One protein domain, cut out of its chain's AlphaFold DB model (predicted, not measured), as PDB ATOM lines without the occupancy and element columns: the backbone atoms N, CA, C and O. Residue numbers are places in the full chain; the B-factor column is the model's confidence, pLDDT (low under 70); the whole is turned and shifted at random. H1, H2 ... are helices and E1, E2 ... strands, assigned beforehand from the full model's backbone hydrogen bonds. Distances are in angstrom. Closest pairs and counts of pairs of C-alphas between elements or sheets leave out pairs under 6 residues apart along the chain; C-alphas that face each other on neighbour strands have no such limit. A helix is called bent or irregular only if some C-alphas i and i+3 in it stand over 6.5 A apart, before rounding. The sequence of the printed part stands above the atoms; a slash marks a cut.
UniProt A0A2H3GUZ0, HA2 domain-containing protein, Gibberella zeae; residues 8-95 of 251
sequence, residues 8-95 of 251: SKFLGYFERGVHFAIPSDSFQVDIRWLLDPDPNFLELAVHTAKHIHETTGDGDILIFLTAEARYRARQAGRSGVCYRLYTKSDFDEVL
ATOM      1  N   SER A   8      47.772 -33.532 -77.021       77.88
ATOM      2  CA  SER A   8      46.383 -33.218 -76.697       77.88
ATOM      3  C   SER A   8      45.424 -34.367 -77.004       77.88
ATOM      4  O   SER A   8      44.520 -34.631 -76.222       77.88
ATOM      5  N   LYS A   9      45.635 -35.085 -78.113       81.00
ATOM      6  CA  LYS A   9      44.792 -36.220 -78.498       81.00
ATOM      7  C   LYS A   9      45.004 -37.418 -77.576       81.00
ATOM      8  O   LYS A   9      44.041 -38.027 -77.127       81.00
ATOM      9  N   PHE A  10      46.263 -37.724 -77.270       81.50
ATOM     10  CA  PHE A  10      46.611 -38.812 -76.358       81.50
ATOM     11  C   PHE A  10      46.106 -38.525 -74.936       81.50
ATOM     12  O   PHE A  10      45.503 -39.385 -74.305       81.50
ATOM     13  N   LEU A  11      46.290 -37.294 -74.448       83.25
ATOM     14  CA  LEU A  11      45.772 -36.865 -73.147       83.25
ATOM     15  C   LEU A  11      44.242 -36.880 -73.093       83.25
ATOM     16  O   LEU A  11      43.691 -37.289 -72.076       83.25
ATOM     17  N   GLY A  12      43.576 -36.468 -74.176       83.75
ATOM     18  CA  GLY A  12      42.120 -36.528 -74.289       83.75
ATOM     19  C   GLY A  12      41.584 -37.957 -74.210       83.75
ATOM     20  O   GLY A  12      40.596 -38.183 -73.530       83.75
ATOM     21  N   TYR A  13      42.272 -38.916 -74.833       86.00
ATOM     22  CA  TYR A  13      41.871 -40.324 -74.811       86.00
ATOM     23  C   TYR A  13      42.039 -40.984 -73.432       86.00
ATOM     24  O   TYR A  13      41.161 -41.704 -72.979       86.00
ATOM     25  N   PHE A  14      43.157 -40.745 -72.737       85.56
ATOM     26  CA  PHE A  14      43.419 -41.415 -71.455       85.56
ATOM     27  C   PHE A  14      42.786 -40.725 -70.235       85.56
ATOM     28  O   PHE A  14      42.893 -41.273 -69.139       85.56
ATOM     29  N   GLU A  15      42.188 -39.533 -70.397       75.44
ATOM     30  CA  GLU A  15      41.522 -38.670 -69.392       75.44
ATOM     31  C   GLU A  15      42.331 -38.305 -68.118       75.44
ATOM     32  O   GLU A  15      41.980 -37.373 -67.393       75.44
ATOM     33  N   ARG A  16      43.426 -39.014 -67.817       68.19
ATOM     34  CA  ARG A  16      44.229 -38.952 -66.580       68.19
ATOM     35  C   ARG A  16      45.732 -39.118 -66.839       68.19
ATOM     36  O   ARG A  16      46.466 -39.648 -66.006       68.19
ATOM     37  N   GLY A  17      46.210 -38.679 -68.000       67.94
ATOM     38  CA  GLY A  17      47.638 -38.691 -68.324       67.94
ATOM     39  C   GLY A  17      48.380 -37.500 -67.712       67.94
ATOM     40  O   GLY A  17      47.990 -36.355 -67.923       67.94
ATOM     41  N   VAL A  18      49.483 -37.744 -67.001       73.31
ATOM     42  CA  VAL A  18      50.455 -36.684 -66.685       73.31
ATOM     43  C   VAL A  18      51.408 -36.564 -67.869       73.31
ATOM     44  O   VAL A  18      52.092 -37.524 -68.225       73.31
ATOM     45  N   HIS A  19      51.448 -35.392 -68.497       75.00
ATOM     46  CA  HIS A  19      52.389 -35.119 -69.574       75.00
ATOM     47  C   HIS A  19      53.712 -34.611 -69.007       75.00
ATOM     48  O   HIS A  19      53.772 -33.549 -68.391       75.00
ATOM     49  N   PHE A  20      54.778 -35.366 -69.256       77.94
ATOM     50  CA  PHE A  20      56.143 -34.944 -68.987       77.94
ATOM     51  C   PHE A  20      56.835 -34.650 -70.320       77.94
ATOM     52  O   PHE A  20      57.204 -35.572 -71.047       77.94
ATOM     53  N   ALA A  21      56.975 -33.365 -70.654       75.06
ATOM     54  CA  ALA A  21      57.786 -32.936 -71.786       75.06
ATOM     55  C   ALA A  21      59.241 -32.816 -71.345       75.06
ATOM     56  O   ALA A  21      59.563 -32.010 -70.472       75.06
ATOM     57  N   ILE A  22      60.119 -33.573 -71.993       78.31
ATOM     58  CA  ILE A  22      61.551 -33.300 -71.950       78.31
ATOM     59  C   ILE A  22      61.789 -32.177 -72.966       78.31
ATOM     60  O   ILE A  22      61.498 -32.384 -74.147       78.31
ATOM     61  N   PRO A  23      62.260 -30.989 -72.548       67.88
ATOM     62  CA  PRO A  23      62.617 -29.944 -73.492       67.88
ATOM     63  C   PRO A  23      63.734 -30.477 -74.390       67.88
ATOM     64  O   PRO A  23      64.830 -30.774 -73.919       67.88
ATOM     65  N   SER A  24      63.448 -30.646 -75.677       61.09
ATOM     66  CA  SER A  24      64.490 -30.891 -76.667       61.09
ATOM     67  C   SER A  24      65.179 -29.563 -76.959       61.09
ATOM     68  O   SER A  24      64.487 -28.605 -77.315       61.09
ATOM     69  N   ASP A  25      66.507 -29.506 -76.884       61.12
ATOM     70  CA  ASP A  25      67.253 -28.394 -77.473       61.12
ATOM     71  C   ASP A  25      66.975 -28.391 -78.986       61.12
ATOM     72  O   ASP A  25      67.502 -29.213 -79.739       61.12
ATOM     73  N   SER A  26      66.081 -27.513 -79.444       59.91
ATOM     74  CA  SER A  26      65.803 -27.355 -80.867       59.91
ATOM     75  C   SER A  26      66.915 -26.515 -81.477       59.91
ATOM     76  O   SER A  26      66.921 -25.290 -81.354       59.91
ATOM     77  N   PHE A  27      67.870 -27.173 -82.117       68.44
ATOM     78  CA  PHE A  27      68.916 -26.483 -82.853       68.44
ATOM     79  C   PHE A  27      68.367 -25.937 -84.171       68.44
ATOM     80  O   PHE A  27      67.512 -26.552 -84.813       68.44
ATOM     81  N   GLN A  28      68.833 -24.752 -84.555       67.44
ATOM     82  CA  GLN A  28      68.388 -24.087 -85.769       67.44
ATOM     83  C   GLN A  28      69.038 -24.764 -86.982       67.44
ATOM     84  O   GLN A  28      70.234 -24.625 -87.212       67.44
ATOM     85  N   VAL A  29      68.237 -25.512 -87.737       77.06
ATOM     86  CA  VAL A  29      68.641 -26.153 -88.995       77.06
ATOM     87  C   VAL A  29      68.275 -25.223 -90.149       77.06
ATOM     88  O   VAL A  29      67.128 -24.779 -90.235       77.06
ATOM     89  N   ASP A  30      69.228 -24.932 -91.037       84.00
ATOM     90  CA  ASP A  30      68.954 -24.170 -92.262       84.00
ATOM     91  C   ASP A  30      68.248 -25.072 -93.283       84.00
ATOM     92  O   ASP A  30      68.727 -26.166 -93.582       84.00
ATOM     93  N   ILE A  31      67.096 -24.646 -93.804       86.31
ATOM     94  CA  ILE A  31      66.281 -25.451 -94.724       86.31
ATOM     95  C   ILE A  31      66.363 -24.851 -96.120       86.31
ATOM     96  O   ILE A  31      65.878 -23.745 -96.364       86.31
ATOM     97  N   ARG A  32      66.899 -25.634 -97.056       89.06
ATOM     98  CA  ARG A  32      66.992 -25.278 -98.472       89.06
ATOM     99  C   ARG A  32      65.971 -26.050 -99.293       89.06
ATOM    100  O   ARG A  32      65.745 -27.236 -99.056       89.06
ATOM    101  N   TRP A  33      65.381 -25.361-100.260       89.38
ATOM    102  CA  TRP A  33      64.302 -25.860-101.107       89.38
ATOM    103  C   TRP A  33      64.733 -25.859-102.562       89.38
ATOM    104  O   TRP A  33      65.566 -25.043-102.966       89.38
ATOM    105  N   LEU A  34      64.123 -26.740-103.343       89.62
ATOM    106  CA  LEU A  34      64.237 -26.695-104.790       89.62
ATOM    107  C   LEU A  34      63.427 -25.505-105.333       89.62
ATOM    108  O   LEU A  34      62.375 -25.169-104.781       89.62
ATOM    109  N   LEU A  35      63.927 -24.858-106.387       88.81
ATOM    110  CA  LEU A  35      63.217 -23.760-107.052       88.81
ATOM    111  C   LEU A  35      62.085 -24.294-107.936       88.81
ATOM    112  O   LEU A  35      60.957 -23.829-107.821       88.81
ATOM    113  N   ASP A  36      62.388 -25.316-108.735       87.75
ATOM    114  CA  ASP A  36      61.468 -25.960-109.672       87.75
ATOM    115  C   ASP A  36      61.434 -27.470-109.406       87.75
ATOM    116  O   ASP A  36      62.482 -28.029-109.089       87.75
ATOM    117  N   PRO A  37      60.281 -28.150-109.517       85.56
ATOM    118  CA  PRO A  37      60.177 -29.580-109.237       85.56
ATOM    119  C   PRO A  37      60.965 -30.422-110.254       85.56
ATOM    120  O   PRO A  37      60.857 -30.212-111.462       85.56
ATOM    121  N   ASP A  38      61.710 -31.417-109.766       85.50
ATOM    122  CA  ASP A  38      62.482 -32.352-110.594       85.50
ATOM    123  C   ASP A  38      61.876 -33.771-110.521       85.50
ATOM    124  O   ASP A  38      61.667 -34.290-109.419       85.50
ATOM    125  N   PRO A  39      61.579 -34.424-111.662       83.44
ATOM    126  CA  PRO A  39      61.029 -35.780-111.675       83.44
ATOM    127  C   PRO A  39      62.024 -36.861-111.201       83.44
ATOM    128  O   PRO A  39      61.599 -37.914-110.723       83.44
ATOM    129  N   ASN A  40      63.334 -36.623-111.295       88.19
ATOM    130  CA  ASN A  40      64.397 -37.585-110.998       88.19
ATOM    131  C   ASN A  40      64.999 -37.363-109.601       88.19
ATOM    132  O   ASN A  40      66.205 -37.174-109.429       88.19
ATOM    133  N   PHE A  41      64.158 -37.457-108.568       85.25
ATOM    134  CA  PHE A  41      64.557 -37.206-107.175       85.25
ATOM    135  C   PHE A  41      65.736 -38.070-106.686       85.25
ATOM    136  O   PHE A  41      66.508 -37.617-105.842       85.25
ATOM    137  N   LEU A  42      65.896 -39.302-107.193       87.12
ATOM    138  CA  LEU A  42      66.978 -40.206-106.783       87.12
ATOM    139  C   LEU A  42      68.345 -39.725-107.283       87.12
ATOM    140  O   LEU A  42      69.291 -39.650-106.502       87.12
ATOM    141  N   GLU A  43      68.449 -39.389-108.571       89.06
ATOM    142  CA  GLU A  43      69.693 -38.861-109.143       89.06
ATOM    143  C   GLU A  43      70.033 -37.506-108.531       89.06
ATOM    144  O   GLU A  43      71.182 -37.266-108.156       89.06
ATOM    145  N   LEU A  44      69.019 -36.658-108.342       89.81
ATOM    146  CA  LEU A  44      69.180 -35.373-107.682       89.81
ATOM    147  C   LEU A  44      69.686 -35.542-106.244       89.81
ATOM    148  O   LEU A  44      70.616 -34.847-105.854       89.81
ATOM    149  N   ALA A  45      69.156 -36.500-105.475       90.19
ATOM    150  CA  ALA A  45      69.631 -36.785-104.120       90.19
ATOM    151  C   ALA A  45      71.107 -37.190-104.091       90.19
ATOM    152  O   ALA A  45      71.863 -36.695-103.252       90.19
ATOM    153  N   VAL A  46      71.534 -38.045-105.024       92.06
ATOM    154  CA  VAL A  46      72.941 -38.452-105.156       92.06
ATOM    155  C   VAL A  46      73.815 -37.260-105.544       92.06
ATOM    156  O   VAL A  46      74.872 -37.051-104.947       92.06
ATOM    157  N   HIS A  47      73.371 -36.442-106.499       91.19
ATOM    158  CA  HIS A  47      74.098 -35.251-106.928       91.19
ATOM    159  C   HIS A  47      74.215 -34.214-105.803       91.19
ATOM    160  O   HIS A  47      75.293 -33.670-105.574       91.19
ATOM    161  N   THR A  48      73.139 -33.971-105.049       90.75
ATOM    162  CA  THR A  48      73.143 -33.087-103.879       90.75
ATOM    163  C   THR A  48      74.061 -33.622-102.785       90.75
ATOM    164  O   THR A  48      74.836 -32.851-102.232       90.75
ATOM    165  N   ALA A  49      74.038 -34.924-102.497       91.88
ATOM    166  CA  ALA A  49      74.938 -35.522-101.513       91.88
ATOM    167  C   ALA A  49      76.411 -35.374-101.919       91.88
ATOM    168  O   ALA A  49      77.237 -34.969-101.104       91.88
ATOM    169  N   LYS A  50      76.729 -35.619-103.196       93.00
ATOM    170  CA  LYS A  50      78.067 -35.388-103.747       93.00
ATOM    171  C   LYS A  50      78.473 -33.917-103.629       93.00
ATOM    172  O   LYS A  50      79.567 -33.619-103.168       93.00
ATOM    173  N   HIS A  51      77.574 -33.002-103.978       91.06
ATOM    174  CA  HIS A  51      77.814 -31.569-103.850       91.06
ATOM    175  C   HIS A  51      78.075 -31.151-102.396       91.06
ATOM    176  O   HIS A  51      79.001 -30.387-102.145       91.06
ATOM    177  N   ILE A  52      77.302 -31.661-101.428       90.50
ATOM    178  CA  ILE A  52      77.520 -31.399 -99.994       90.50
ATOM    179  C   ILE A  52      78.893 -31.918 -99.571       90.50
ATOM    180  O   ILE A  52      79.627 -31.182 -98.925       90.50
ATOM    181  N   HIS A  53      79.261 -33.133 -99.979       90.31
ATOM    182  CA  HIS A  53      80.564 -33.721 -99.669       90.31
ATOM    183  C   HIS A  53      81.744 -32.906-100.228       90.31
ATOM    184  O   HIS A  53      82.782 -32.808 -99.587       90.31
ATOM    185  N   GLU A  54      81.589 -32.305-101.410       92.38
ATOM    186  CA  GLU A  54      82.635 -31.488-102.043       92.38
ATOM    187  C   GLU A  54      82.712 -30.056-101.486       92.38
ATOM    188  O   GLU A  54      83.777 -29.440-101.511       92.38
ATOM    189  N   THR A  55      81.591 -29.496-101.021       88.06
ATOM    190  CA  THR A  55      81.492 -28.079-100.615       88.06
ATOM    191  C   THR A  55      81.505 -27.852 -99.111       88.06
ATOM    192  O   THR A  55      81.896 -26.775 -98.657       88.06
ATOM    193  N   THR A  56      81.049 -28.832 -98.336       85.19
ATOM    194  CA  THR A  56      80.935 -28.755 -96.878       85.19
ATOM    195  C   THR A  56      82.108 -29.500 -96.248       85.19
ATOM    196  O   THR A  56      82.566 -30.504 -96.784       85.19
ATOM    197  N   GLY A  57      82.625 -28.986 -95.128       81.62
ATOM    198  CA  GLY A  57      83.675 -29.658 -94.355       81.62
ATOM    199  C   GLY A  57      83.165 -30.900 -93.615       81.62
ATOM    200  O   GLY A  57      82.069 -31.389 -93.884       81.62
ATOM    201  N   ASP A  58      83.953 -31.387 -92.657       83.25
ATOM    202  CA  ASP A  58      83.672 -32.617 -91.905       83.25
ATOM    203  C   ASP A  58      82.244 -32.665 -91.326       83.25
ATOM    204  O   ASP A  58      81.815 -31.776 -90.584       83.25
ATOM    205  N   GLY A  59      81.515 -33.737 -91.644       84.19
ATOM    206  CA  GLY A  59      80.158 -33.989 -91.172       84.19
ATOM    207  C   GLY A  59      79.512 -35.178 -91.884       84.19
ATOM    208  O   GLY A  59      79.866 -35.509 -93.016       84.19
ATOM    209  N   ASP A  60      78.550 -35.817 -91.220       85.38
ATOM    210  CA  ASP A  60      77.814 -36.945 -91.790       85.38
ATOM    211  C   ASP A  60      76.650 -36.462 -92.664       85.38
ATOM    212  O   ASP A  60      75.925 -35.525 -92.318       85.38
ATOM    213  N   ILE A  61      76.434 -37.143 -93.793       87.62
ATOM    214  CA  ILE A  61      75.309 -36.881 -94.694       87.62
ATOM    215  C   ILE A  61      74.265 -37.978 -94.502       87.62
ATOM    216  O   ILE A  61      74.524 -39.153 -94.757       87.62
ATOM    217  N   LEU A  62      73.057 -37.581 -94.107       86.75
ATOM    218  CA  LEU A  62      71.915 -38.480 -93.970       86.75
ATOM    219  C   LEU A  62      70.903 -38.220 -95.092       86.75
ATOM    220  O   LEU A  62      70.312 -37.143 -95.170       86.75
ATOM    221  N   ILE A  63      70.701 -39.213 -95.962       86.38
ATOM    222  CA  ILE A  63      69.790 -39.130 -97.113       86.38
ATOM    223  C   ILE A  63      68.516 -39.919 -96.818       86.38
ATOM    224  O   ILE A  63      68.565 -41.074 -96.396       86.38
ATOM    225  N   PHE A  64      67.364 -39.319 -97.111       83.44
ATOM    226  CA  PHE A  64      66.063 -39.974 -97.009       83.44
ATOM    227  C   PHE A  64      65.390 -40.047 -98.375       83.44
ATOM    228  O   PHE A  64      65.217 -39.030 -99.038       83.44
ATOM    229  N   LEU A  65      64.966 -41.250 -98.767       75.56
ATOM    230  CA  LEU A  65      64.310 -41.502-100.055       75.56
ATOM    231  C   LEU A  65      62.781 -41.634 -99.944       75.56
ATOM    232  O   LEU A  65      62.100 -41.719-100.960       75.56
ATOM    233  N   THR A  66      62.225 -41.679 -98.727       63.31
ATOM    234  CA  THR A  66      60.799 -41.963 -98.481       63.31
ATOM    235  C   THR A  66      60.087 -40.856 -97.694       63.31
ATOM    236  O   THR A  66      60.708 -40.094 -96.953       63.31
ATOM    237  N   ALA A  67      58.761 -40.794 -97.870       55.12
ATOM    238  CA  ALA A  67      57.844 -39.666 -97.648       55.12
ATOM    239  C   ALA A  67      57.682 -39.093 -96.218       55.12
ATOM    240  O   ALA A  67      56.813 -38.253 -95.990       55.12
ATOM    241  N   GLU A  68      58.510 -39.450 -95.240       59.50
ATOM    242  CA  GLU A  68      58.415 -38.890 -93.879       59.50
ATOM    243  C   GLU A  68      59.278 -37.627 -93.710       59.50
ATOM    244  O   GLU A  68      60.030 -37.460 -92.749       59.50
ATOM    245  N   ALA A  69      59.192 -36.710 -94.673       56.88
ATOM    246  CA  ALA A  69      60.109 -35.577 -94.780       56.88
ATOM    247  C   ALA A  69      59.935 -34.521 -93.666       56.88
ATOM    248  O   ALA A  69      60.887 -33.825 -93.303       56.88
ATOM    249  N   ARG A  70      58.731 -34.406 -93.080       59.75
ATOM    250  CA  ARG A  70      58.424 -33.393 -92.051       59.75
ATOM    251  C   ARG A  70      59.158 -33.636 -90.731       59.75
ATOM    252  O   ARG A  70      59.591 -32.670 -90.107       59.75
ATOM    253  N   TYR A  71      59.321 -34.892 -90.314       59.75
ATOM    254  CA  TYR A  71      59.881 -35.206 -88.995       59.75
ATOM    255  C   TYR A  71      61.415 -35.233 -88.968       59.75
ATOM    256  O   TYR A  71      62.046 -35.058 -87.929       59.75
ATOM    257  N   ARG A  72      62.032 -35.389 -90.139       63.00
ATOM    258  CA  ARG A  72      63.447 -35.747 -90.261       63.00
ATOM    259  C   ARG A  72      64.396 -34.558 -90.369       63.00
ATOM    260  O   ARG A  72      65.574 -34.711 -90.079       63.00
ATOM    261  N   ALA A  73      63.890 -33.355 -90.655       60.56
ATOM    262  CA  ALA A  73      64.699 -32.129 -90.584       60.56
ATOM    263  C   ALA A  73      65.298 -31.905 -89.181       60.56
ATOM    264  O   ALA A  73      66.372 -31.328 -89.054       60.56
ATOM    265  N   ARG A  74      64.640 -32.423 -88.132       59.56
ATOM    266  CA  ARG A  74      65.130 -32.371 -86.745       59.56
ATOM    267  C   ARG A  74      66.350 -33.263 -86.492       59.56
ATOM    268  O   ARG A  74      67.049 -33.046 -85.510       59.56
ATOM    269  N   GLN A  75      66.631 -34.230 -87.369       59.78
ATOM    270  CA  GLN A  75      67.777 -35.136 -87.233       59.78
ATOM    271  C   GLN A  75      69.092 -34.525 -87.735       59.78
ATOM    272  O   GLN A  75      70.149 -35.083 -87.470       59.78
ATOM    273  N   ALA A  76      69.057 -33.361 -88.396       58.12
ATOM    274  CA  ALA A  76      70.258 -32.673 -88.878       58.12
ATOM    275  C   ALA A  76      71.131 -32.068 -87.748       58.12
ATOM    276  O   ALA A  76      72.200 -31.523 -88.016       58.12
ATOM    277  N   GLY A  77      70.726 -32.191 -86.478       59.72
ATOM    278  CA  GLY A  77      71.575 -31.882 -85.327       59.72
ATOM    279  C   GLY A  77      71.928 -30.397 -85.155       59.72
ATOM    280  O   GLY A  77      71.261 -29.505 -85.674       59.72
ATOM    281  N   ARG A  78      72.979 -30.137 -84.357       58.03
ATOM    282  CA  ARG A  78      73.282 -28.843 -83.707       58.03
ATOM    283  C   ARG A  78      73.616 -27.660 -84.632       58.03
ATOM    284  O   ARG A  78      73.545 -26.524 -84.179       58.03
ATOM    285  N   SER A  79      73.971 -27.915 -85.890       66.81
ATOM    286  CA  SER A  79      74.327 -26.896 -86.893       66.81
ATOM    287  C   SER A  79      74.262 -27.484 -88.314       66.81
ATOM    288  O   SER A  79      75.205 -27.357 -89.093       66.81
ATOM    289  N   GLY A  80      73.190 -28.216 -88.625       74.94
ATOM    290  CA  GLY A  80      73.029 -28.893 -89.915       74.94
ATOM    291  C   GLY A  80      72.278 -28.066 -90.959       74.94
ATOM    292  O   GLY A  80      71.495 -27.173 -90.631       74.94
ATOM    293  N   VAL A  81      72.479 -28.413 -92.231       84.00
ATOM    294  CA  VAL A  81      71.669 -27.931 -93.357       84.00
ATOM    295  C   VAL A  81      70.781 -29.079 -93.833       84.00
ATOM    296  O   VAL A  81      71.249 -30.198 -94.030       84.00
ATOM    297  N   CYS A  82      69.493 -28.815 -94.029       86.50
ATOM    298  CA  CYS A  82      68.533 -29.765 -94.575       86.50
ATOM    299  C   CYS A  82      68.168 -29.359 -96.006       86.50
ATOM    300  O   CYS A  82      67.544 -28.320 -96.229       86.50
ATOM    301  N   TYR A  83      68.533 -30.198 -96.972       87.44
ATOM    302  CA  TYR A  83      68.170 -30.018 -98.376       87.44
ATOM    303  C   TYR A  83      66.886 -30.792 -98.677       87.44
ATOM    304  O   TYR A  83      66.843 -32.015 -98.554       87.44
ATOM    305  N   ARG A  84      65.832 -30.076 -99.067       87.88
ATOM    306  CA  ARG A  84      64.554 -30.646 -99.502       87.88
ATOM    307  C   ARG A  84      64.479 -30.593-101.020       87.88
ATOM    308  O   ARG A  84      64.506 -29.516-101.607       87.88
ATOM    309  N   LEU A  85      64.368 -31.760-101.645       88.94
ATOM    310  CA  LEU A  85      64.366 -31.926-103.104       88.94
ATOM    311  C   LEU A  85      62.977 -31.706-103.723       88.94
ATOM    312  O   LEU A  85      62.580 -32.391-104.656       88.94
ATOM    313  N   TYR A  86      62.215 -30.785-103.149       87.44
ATOM    314  CA  TYR A  86      60.884 -30.399-103.591       87.44
ATOM    315  C   TYR A  86      60.672 -28.919-103.277       87.44
ATOM    316  O   TYR A  86      61.386 -28.334-102.450       87.44
ATOM    317  N   THR A  87      59.708 -28.308-103.959       90.19
ATOM    318  CA  THR A  87      59.443 -26.879-103.807       90.19
ATOM    319  C   THR A  87      58.745 -26.583-102.483       90.19
ATOM    320  O   THR A  87      58.141 -27.451-101.841       90.19
ATOM    321  N   LYS A  88      58.819 -25.324-102.049       88.69
ATOM    322  CA  LYS A  88      58.104 -24.886-100.847       88.69
ATOM    323  C   LYS A  88      56.581 -24.961-101.035       88.69
ATOM    324  O   LYS A  88      55.895 -25.367-100.104       88.69
ATOM    325  N   SER A  89      56.073 -24.633-102.227       89.44
ATOM    326  CA  SER A  89      54.643 -24.744-102.550       89.44
ATOM    327  C   SER A  89      54.153 -26.184-102.436       89.44
ATOM    328  O   SER A  89      53.159 -26.430-101.760       89.44
ATOM    329  N   ASP A  90      54.898 -27.152-102.978       87.25
ATOM    330  CA  ASP A  90      54.504 -28.566-102.905       87.25
ATOM    331  C   ASP A  90      54.472 -29.074-101.458       87.25
ATOM    332  O   ASP A  90      53.637 -29.894-101.077       87.25
ATOM    333  N   PHE A  91      55.364 -28.563-100.611       84.94
ATOM    334  CA  PHE A  91      55.368 -28.920 -99.199       84.94
ATOM    335  C   PHE A  91      54.167 -28.385 -98.429       84.94
ATOM    336  O   PHE A  91      53.691 -29.068 -97.525       84.94
ATOM    337  N   ASP A  92      53.702 -27.183 -98.744       84.62
ATOM    338  CA  ASP A  92      52.591 -26.563 -98.026       84.62
ATOM    339  C   ASP A  92      51.227 -27.020 -98.579       84.62
ATOM    340  O   ASP A  92      50.293 -27.206 -97.797       84.62
ATOM    341  N   GLU A  93      51.119 -27.270 -99.889       86.69
ATOM    342  CA  GLU A  93      49.848 -27.574-100.569       86.69
ATOM    343  C   GLU A  93      49.631 -29.065-100.868       86.69
ATOM    344  O   GLU A  93      48.507 -29.554-100.758       86.69
ATOM    345  N   VAL A  94      50.682 -29.801-101.250       83.88
ATOM    346  CA  VAL A  94      50.560 -31.184-101.758       83.88
ATOM    347  C   VAL A  94      50.842 -32.218-100.666       83.88
ATOM    348  O   VAL A  94      50.164 -33.242-100.576       83.88
ATOM    349  N   LEU A  95      51.850 -31.981 -99.821       79.88
ATOM    350  CA  LEU A  95      52.259 -32.954 -98.808       79.88
ATOM    351  C   LEU A  95      51.347 -32.936 -97.581       79.88
ATOM    352  O   LEU A  95      51.225 -31.925 -96.887       79.88
TER     353      LEU A  95
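What this domain is: This is residues 8 to 95 of the 251 residues of the protein "HA2 domain-containing protein" of Gibberella zeae (UniProt A0A2H3GUZ0). A small parallel sheet, E1 beside E2, stands in a loose body with helices H2 and H3 near E2 and the short helix H4 past the ends where the strands finish. H1 lies far off at the end of a long arm, where residues 12 to 18 stick out free; that arm makes the length. The printed part has 88 residues, with H1, E1, H2, H3, E2 and H4 in order, and is mostly helix. It is loose, with a radius of gyration of the C-alphas of 16.9 A, and spans 52 by 32 by 18 A.

How they stand to each other: Start at E1, residues 30 to 33, and E2, residues 81 to 84, parallel neighbours at 21 degrees; N 82 and O 30 are 2.8 A apart, within hydrogen-bond range. E1, H2, H3 and E2 form a strand-helix-strand unit, two parallel neighbour strands with helices between: H2 is residues 41 to 55, H3 residues 69 to 79. The closest C-alphas of H3 and E2, Ala 73 and Cys 82, are 6.0 A apart. H2 and E2 are near each other; H2 and H3 are apart. H3 is irregular, with C-alphas 75 and 78 9.1 A apart, 0 of 7 O i to N i+4 pairs within hydrogen-bond range and 2 of 8 O i to N i+3 pairs. In H4, residues 88 to 93, in H2 and in H1, residues 8 to 14, every O i to N i+4 pair is within range. The closest C-alphas of E1 and H4, Trp 33 and Lys 88, are 6.3 A apart.

Where its parts are: Find C-alpha 30 at (68.954, -24.170, -92.262), where E1 begins. H2 is 20.3 A long and H3 18.4 A. H4 ends at C-alpha 93, (49.848, -27.574, -100.569).

The domain as a whole: The farthest C-alphas, Glu 15 and Glu 54, are 53.0 A apart. The printed part has no cut; the links H1 to E1 and H2 to H3 are long. Confidence is under 70 at residues 16 to 17, 23 to 28 and 66 to 79.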